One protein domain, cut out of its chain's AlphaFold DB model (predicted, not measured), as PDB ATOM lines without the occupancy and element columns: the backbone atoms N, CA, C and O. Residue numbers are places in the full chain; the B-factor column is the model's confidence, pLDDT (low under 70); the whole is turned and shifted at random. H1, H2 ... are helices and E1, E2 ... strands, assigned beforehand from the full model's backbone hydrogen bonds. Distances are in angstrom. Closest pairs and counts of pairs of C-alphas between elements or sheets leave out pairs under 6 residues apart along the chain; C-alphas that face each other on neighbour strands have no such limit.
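Overview. This is residues 7 to 61 of the 332 residues of the protein "DUF3883 domain-containing protein" of Caballeronia sordidicola (UniProt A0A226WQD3). Two small two-stranded hairpins, E1 with E2 and E3 with E4, and one helix, H1, make up this domain; H1 follows directly on E2, and its first part, residues 16 to 23, lies near the hairpin E3 and E4, mostly near E3. From the far end of H1 the long stretch of residues 29 to 44 folds back past E1, pairs briefly with it at residues 36 to 37, and leads into E3. The printed part has 55 residues with one named helix and four named strands, in the order E1, E2, H1, E3, E4, and its class is mixed, helices and strands. Both sheets, E1 - E2 and E3 - E4, are antiparallel. The whole is compact and rounded, with a radius of gyration of the C-alphas of 11.2 A and spans of 31 by 28 by 18 A.

Arrangement. Begin with E3, residues 45 to 48, and E4, residues 57 to 60, an antiparallel hairpin with 145 degrees between their directions. Look there for N 46 and O 59, 2.8 A apart, and N 59 and O 46, 2.9 A apart, both within hydrogen-bond range. Next find H1, residues 16 to 28: its closest C-alpha pair with E3 is Val 16 and Pro 47, 5.6 A apart, and with E4 Val 16 and His 57, 6.0 A apart. In H1 every O i to N i+4 pair is within hydrogen-bond range. Now look at the hairpin of E1, residues 7 to 9, and E2, residues 12 to 15, antiparallel at 132 degrees, where N 9 and O 12 are 2.9 A apart, within hydrogen-bond range. Residues 8 to 9 of E1 also pair, antiparallel, with residues 36 to 37. The closest C-alphas of E1 and E4 are those of Cys 7 and Phe 58, 7.2 A apart. E2 is apart from E3 and from E4.

Along the chain. Find C-alpha 7 at (8.096, 42.985, 35.559), where E1 begins; it is 6.6 A long, and E2 is 10.1 A. H1 starts at C-alpha 16, at (11.013, 38.186, 30.430), and runs 18.5 A to C-alpha 28. E3 measures 9.8 A, and E4 measures 10.0 A, ending at C-alpha 60, at (12.087, 51.150, 30.538).

Size, cuts and confidence. The two C-alphas farthest apart are those of Glu 30 and His 53, 31.8 A. The printed part has no cut. The link from H1 to E3 is long, with 16 residues; E3 to E4 is short, with 8, and the other two are tight. The mean pLDDT of the printed part is 85.6; look for values under 70 at residues 51 to 54 of this model.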
ATOM      1  N   CYS A   7       9.002  41.840  35.649       91.38
ATOM      2  CA  CYS A   7       8.096  42.985  35.559       91.38
ATOM      3  C   CYS A   7       6.751  42.656  36.217       91.38
ATOM      4  O   CYS A   7       6.473  41.498  36.526       91.38
ATOM      5  N   LYS A   8       5.903  43.669  36.410       92.81
ATOM      6  CA  LYS A   8       4.509  43.513  36.827       92.81
ATOM      7  C   LYS A   8       3.583  43.587  35.620       92.81
ATOM      8  O   LYS A   8       3.617  44.564  34.869       92.81
ATOM      9  N   LEU A   9       2.729  42.582  35.478       90.12
ATOM     10  CA  LEU A   9       1.524  42.626  34.661       90.12
ATOM     11  C   LEU A   9       0.339  42.645  35.630       90.12
ATOM     12  O   LEU A   9       0.144  41.691  36.383       90.12
ATOM     13  N   GLU A  10      -0.399  43.754  35.651       83.31
ATOM     14  CA  GLU A  10      -1.431  44.029  36.661       83.31
ATOM     15  C   GLU A  10      -0.860  43.954  38.093       83.31
ATOM     16  O   GLU A  10      -0.132  44.857  38.508       83.31
ATOM     17  N   GLN A  11      -1.143  42.881  38.842       78.94
ATOM     18  CA  GLN A  11      -0.613  42.635  40.192       78.94
ATOM     19  C   GLN A  11       0.311  41.413  40.289       78.94
ATOM     20  O   GLN A  11       0.736  41.049  41.385       78.94
ATOM     21  N   ARG A  12       0.632  40.761  39.167       86.75
ATOM     22  CA  ARG A  12       1.477  39.561  39.146       86.75
ATOM     23  C   ARG A  12       2.857  39.878  38.596       86.75
ATOM     24  O   ARG A  12       2.989  40.576  37.591       86.75
ATOM     25  N   GLU A  13       3.881  39.334  39.245       92.31
ATOM     26  CA  GLU A  13       5.243  39.378  38.725       92.31
ATOM     27  C   GLU A  13       5.451  38.274  37.690       92.31
ATOM     28  O   GLU A  13       5.103  37.114  37.918       92.31
ATOM     29  N   ILE A  14       6.007  38.641  36.538       91.75
ATOM     30  CA  ILE A  14       6.304  37.721  35.440       91.75
ATOM     31  C   ILE A  14       7.730  37.940  34.932       91.75
ATOM     32  O   ILE A  14       8.277  39.042  35.014       91.75
ATOM     33  N   ASN A  15       8.334  36.883  34.390       93.06
ATOM     34  CA  ASN A  15       9.677  36.935  33.814       93.06
ATOM     35  C   ASN A  15       9.667  37.374  32.338       93.06
ATOM     36  O   ASN A  15       8.617  37.443  31.692       93.06
ATOM     37  N   VAL A  16      10.856  37.668  31.801       88.25
ATOM     38  CA  VAL A  16      11.013  38.186  30.430       88.25
ATOM     39  C   VAL A  16      10.440  37.232  29.381       88.25
ATOM     40  O   VAL A  16       9.730  37.676  28.479       88.25
ATOM     41  N   GLN A  17      10.673  35.924  29.526       87.88
ATOM     42  CA  GLN A  17      10.205  34.918  28.572       87.88
ATOM     43  C   GLN A  17       8.672  34.855  28.508       87.88
ATOM     44  O   GLN A  17       8.098  34.870  27.419       87.88
ATOM     45  N   ALA A  18       8.005  34.859  29.664       88.75
ATOM     46  CA  ALA A  18       6.548  34.887  29.749       88.75
ATOM     47  C   ALA A  18       5.974  36.176  29.134       88.75
ATOM     48  O   ALA A  18       5.007  36.132  28.375       88.75
ATOM     49  N   ALA A  19       6.602  37.328  29.392       90.50
ATOM     50  CA  ALA A  19       6.177  38.598  28.805       90.50
ATOM     51  C   ALA A  19       6.341  38.633  27.272       90.50
ATOM     52  O   ALA A  19       5.491  39.194  26.577       90.50
ATOM     53  N   ILE A  20       7.392  38.012  26.723       89.00
ATOM     54  CA  ILE A  20       7.590  37.872  25.268       89.00
ATOM     55  C   ILE A  20       6.484  37.010  24.655       89.00
ATOM     56  O   ILE A  20       5.872  37.425  23.669       89.00
ATOM     57  N   GLN A  21       6.186  35.853  25.251       90.56
ATOM     58  CA  GLN A  21       5.134  34.950  24.770       90.56
ATOM     59  C   GLN A  21       3.754  35.618  24.779       90.56
ATOM     60  O   GLN A  21       3.006  35.511  23.807       90.56
ATOM     61  N   LEU A  22       3.436  36.381  25.830       90.56
ATOM     62  CA  LEU A  22       2.183  37.134  25.913       90.56
ATOM     63  C   LEU A  22       2.065  38.192  24.809       90.56
ATOM     64  O   LEU A  22       0.996  38.358  24.229       90.56
ATOM     65  N   ARG A  23       3.165  38.877  24.461       90.19
ATOM     66  CA  ARG A  23       3.184  39.827  23.334       90.19
ATOM     67  C   ARG A  23       3.022  39.136  21.984       90.19
ATOM     68  O   ARG A  23       2.335  39.671  21.120       90.19
ATOM     69  N   GLN A  24       3.667  37.987  21.792       89.75
ATOM     70  CA  GLN A  24       3.547  37.205  20.558       89.75
ATOM     71  C   GLN A  24       2.113  36.705  20.362       89.75
ATOM     72  O   GLN A  24       1.566  36.860  19.275       89.75
ATOM     73  N   THR A  25       1.487  36.206  21.430       90.12
ATOM     74  CA  THR A  25       0.092  35.740  21.421       90.12
ATOM     75  C   THR A  25      -0.875  36.892  21.147       90.12
ATOM     76  O   THR A  25      -1.681  36.804  20.231       90.12
ATOM     77  N   ALA A  26      -0.740  38.022  21.853       86.94
ATOM     78  CA  ALA A  26      -1.580  39.199  21.611       86.94
ATOM     79  C   ALA A  26      -1.459  39.721  20.170       86.94
ATOM     80  O   ALA A  26      -2.445  40.165  19.593       86.94
ATOM     81  N   ARG A  27      -0.263  39.629  19.570       85.88
ATOM     82  CA  ARG A  27      -0.042  39.990  18.165       85.88
ATOM     83  C   ARG A  27      -0.714  39.017  17.194       85.88
ATOM     84  O   ARG A  27      -1.250  39.478  16.197       85.88
ATOM     85  N   ALA A  28      -0.640  37.713  17.458       85.38
ATOM     86  CA  ALA A  28      -1.256  36.687  16.615       85.38
ATOM     87  C   ALA A  28      -2.792  36.742  16.663       85.38
ATOM     88  O   ALA A  28      -3.439  36.536  15.644       85.38
ATOM     89  N   ASP A  29      -3.347  37.085  17.827       89.38
ATOM     90  CA  ASP A  29      -4.791  37.145  18.073       89.38
ATOM     91  C   ASP A  29      -5.402  38.543  17.832       89.38
ATOM     92  O   ASP A  29      -6.558  38.767  18.190       89.38
ATOM     93  N   GLU A  30      -4.628  39.507  17.314       86.25
ATOM     94  CA  GLU A  30      -5.034  40.915  17.119       86.25
ATOM     95  C   GLU A  30      -5.614  41.589  18.384       86.25
ATOM     96  O   GLU A  30      -6.485  42.459  18.332       86.25
ATOM     97  N   ARG A  31      -5.111  41.205  19.561       86.31
ATOM     98  CA  ARG A  31      -5.534  41.752  20.856       86.31
ATOM     99  C   ARG A  31      -4.661  42.939  21.285       86.31
ATOM    100  O   ARG A  31      -3.492  43.029  20.897       86.31
ATOM    101  N   PRO A  32      -5.175  43.828  22.157       82.81
ATOM    102  CA  PRO A  32      -4.380  44.899  22.750       82.81
ATOM    103  C   PRO A  32      -3.105  44.380  23.432       82.81
ATOM    104  O   PRO A  32      -3.111  43.355  24.114       82.81
ATOM    105  N   MET A  33      -2.000  45.112  23.262       86.38
ATOM    106  CA  MET A  33      -0.706  44.735  23.833       86.38
ATOM    107  C   MET A  33      -0.743  44.789  25.370       86.38
ATOM    108  O   MET A  33      -1.136  45.819  25.921       86.38
ATOM    109  N   PRO A  34      -0.265  43.746  26.076       86.31
ATOM    110  CA  PRO A  34      -0.236  43.755  27.535       86.31
ATOM    111  C   PRO A  34       0.653  44.880  28.086       86.31
ATOM    112  O   PRO A  34       1.756  45.126  27.582       86.31
ATOM    113  N   ALA A  35       0.179  45.551  29.139       90.31
ATOM    114  CA  ALA A  35       0.892  46.638  29.802       90.31
ATOM    115  C   ALA A  35       1.820  46.095  30.901       90.31
ATOM    116  O   ALA A  35       1.368  45.667  31.961       90.31
ATOM    117  N   PHE A  36       3.131  46.139  30.659       93.75
ATOM    118  CA  PHE A  36       4.143  45.722  31.630       93.75
ATOM    119  C   PHE A  36       4.716  46.926  32.371       93.75
ATOM    120  O   PHE A  36       5.052  47.942  31.757       93.75
ATOM    121  N   THR A  37       4.889  46.804  33.684       92.94
ATOM    122  CA  THR A  37       5.430  47.867  34.540       92.94
ATOM    123  C   THR A  37       6.620  47.388  35.369       92.94
ATOM    124  O   THR A  37       6.772  46.205  35.663       92.94
ATOM    125  N   CYS A  38       7.518  48.305  35.712       90.88
ATOM    126  CA  CYS A  38       8.690  48.027  36.534       90.88
ATOM    127  C   CYS A  38       8.277  47.633  37.961       90.88
ATOM    128  O   CYS A  38       7.453  48.316  38.571       90.88
ATOM    129  N   THR A  39       8.887  46.582  38.520       90.69
ATOM    130  CA  THR A  39       8.620  46.123  39.897       90.69
ATOM    131  C   THR A  39       8.983  47.170  40.952       90.69
ATOM    132  O   THR A  39       8.328  47.229  41.990       90.69
ATOM    133  N   GLU A  40       9.968  48.026  40.661       88.31
ATOM    134  CA  GLU A  40      10.454  49.074  41.563       88.31
ATOM    135  C   GLU A  40       9.661  50.382  41.434       88.31
ATOM    136  O   GLU A  40       9.137  50.889  42.419       88.31
ATOM    137  N   CYS A  41       9.569  50.951  40.226       87.62
ATOM    138  CA  CYS A  41       9.023  52.302  40.045       87.62
ATOM    139  C   CYS A  41       7.627  52.361  39.410       87.62
ATOM    140  O   CYS A  41       7.114  53.457  39.192       87.62
ATOM    141  N   GLY A  42       7.038  51.219  39.038       87.38
ATOM    142  CA  GLY A  42       5.709  51.143  38.418       87.38
ATOM    143  C   GLY A  42       5.608  51.739  37.007       87.38
ATOM    144  O   GLY A  42       4.534  51.736  36.414       87.38
ATOM    145  N   ARG A  43       6.704  52.253  36.435       90.12
ATOM    146  CA  ARG A  43       6.696  52.835  35.085       90.12
ATOM    147  C   ARG A  43       6.671  51.760  33.994       90.12
ATOM    148  O   ARG A  43       7.179  50.666  34.232       90.12
ATOM    149  N   PRO A  44       6.156  52.073  32.790       90.38
ATOM    150  CA  PRO A  44       6.107  51.125  31.680       90.38
ATOM    151  C   PRO A  44       7.480  50.583  31.264       90.38
ATOM    152  O   PRO A  44       8.437  51.346  31.080       90.38
ATOM    153  N   VAL A  45       7.548  49.269  31.056       90.81
ATOM    154  CA  VAL A  45       8.737  48.545  30.587       90.81
ATOM    155  C   VAL A  45       8.399  47.652  29.391       90.81
ATOM    156  O   VAL A  45       7.238  47.326  29.146       90.81
ATOM    157  N   ARG A  46       9.412  47.249  28.627       89.50
ATOM    158  CA  ARG A  46       9.291  46.371  27.462       89.50
ATOM    159  C   ARG A  46      10.247  45.187  27.602       89.50
ATOM    160  O   ARG A  46      11.405  45.417  27.931       89.50
ATOM    161  N   PRO A  47       9.795  43.943  27.367       90.19
ATOM    162  CA  PRO A  47      10.694  42.799  27.335       90.19
ATOM    163  C   PRO A  47      11.509  42.770  26.037       90.19
ATOM    164  O   PRO A  47      10.971  43.027  24.958       90.19
ATOM    165  N   HIS A  48      12.776  42.391  26.149       82.75
ATOM    166  CA  HIS A  48      13.698  42.148  25.048       82.75
ATOM    167  C   HIS A  48      14.230  40.716  25.136       82.75
ATOM    168  O   HIS A  48      14.517  40.226  26.226       82.75
ATOM    169  N   GLN A  49      14.334  40.050  23.985       83.06
ATOM    170  CA  GLN A  49      14.957  38.730  23.873       83.06
ATOM    171  C   GLN A  49      16.476  38.820  24.041       83.06
ATOM    172  O   GLN A  49      17.070  39.876  23.804       83.06
ATOM    173  N   ASP A  50      17.093  37.697  24.405       80.38
ATOM    174  CA  ASP A  50      18.541  37.513  24.351       80.38
ATOM    175  C   ASP A  50      19.065  37.865  22.955       80.38
ATOM    176  O   ASP A  50      18.573  37.368  21.941       80.38
ATOM    177  N   GLY A  51      20.086  38.717  22.901       50.72
ATOM    178  CA  GLY A  51      20.728  39.107  21.652       50.72
ATOM    179  C   GLY A  51      22.224  39.277  21.850       50.72
ATOM    180  O   GLY A  51      22.638  40.264  22.451       50.72
ATOM    181  N   GLY A  52      23.010  38.319  21.338       56.75
ATOM    182  CA  GLY A  52      24.472  38.344  21.143       56.75
ATOM    183  C   GLY A  52      25.347  38.601  22.379       56.75
ATOM    184  O   GLY A  52      26.168  37.770  22.753       56.75
ATOM    185  N   HIS A  53      25.188  39.761  23.011       55.12
ATOM    186  CA  HIS A  53      25.972  40.239  24.150       55.12
ATOM    187  C   HIS A  53      25.114  40.713  25.336       55.12
ATOM    188  O   HIS A  53      25.672  41.121  26.355       55.12
ATOM    189  N   THR A  54      23.780  40.639  25.235       64.00
ATOM    190  CA  THR A  54      22.856  41.055  26.302       64.00
ATOM    191  C   THR A  54      21.805  39.967  26.558       64.00
ATOM    192  O   THR A  54      21.092  39.603  25.619       64.00
ATOM    193  N   PRO A  55      21.681  39.450  27.796       79.12
ATOM    194  CA  PRO A  55      20.627  38.496  28.147       79.12
ATOM    195  C   PRO A  55      19.241  39.158  28.101       79.12
ATOM    196  O   PRO A  55      19.133  40.390  28.172       79.12
ATOM    197  N   ALA A  56      18.177  38.356  28.015       82.88
ATOM    198  CA  ALA A  56      16.805  38.843  28.063       82.88
ATOM    199  C   ALA A  56      16.581  39.705  29.301       82.88
ATOM    200  O   ALA A  56      16.926  39.345  30.431       82.88
ATOM    201  N   HIS A  57      15.978  40.863  29.080       89.00
ATOM    202  CA  HIS A  57      15.728  41.844  30.122       89.00
ATOM    203  C   HIS A  57      14.504  42.694  29.789       89.00
ATOM    204  O   HIS A  57      14.004  42.709  28.664       89.00
ATOM    205  N   PHE A  58      14.029  43.424  30.789       85.69
ATOM    206  CA  PHE A  58      13.062  44.494  30.641       85.69
ATOM    207  C   PHE A  58      13.778  45.842  30.565       85.69
ATOM    208  O   PHE A  58      14.568  46.190  31.445       85.69
ATOM    209  N   GLU A  59      13.463  46.622  29.535       86.12
ATOM    210  CA  GLU A  59      13.929  47.997  29.374       86.12
ATOM    211  C   GLU A  59      12.787  48.981  29.657       86.12
ATOM    212  O   GLU A  59      11.634  48.747  29.297       86.12
ATOM    213  N   HIS A  60      13.082  50.101  30.316       87.25
ATOM    214  CA  HIS A  60      12.087  51.150  30.538       87.25
ATOM    215  C   HIS A  60      11.785  51.899  29.236       87.25
ATOM    216  O   HIS A  60      12.703  52.360  28.567       87.25
ATOM    217  N   LEU A  61      10.500  52.133  28.933       80.38
ATOM    218  CA  LEU A  61      10.103  52.904  27.739       80.38
ATOM    219  C   LEU A  61      10.565  54.371  27.787       80.38
ATOM    220  O   LEU A  61      10.688  55.028  26.757       80.38
TER     221      LEU A  61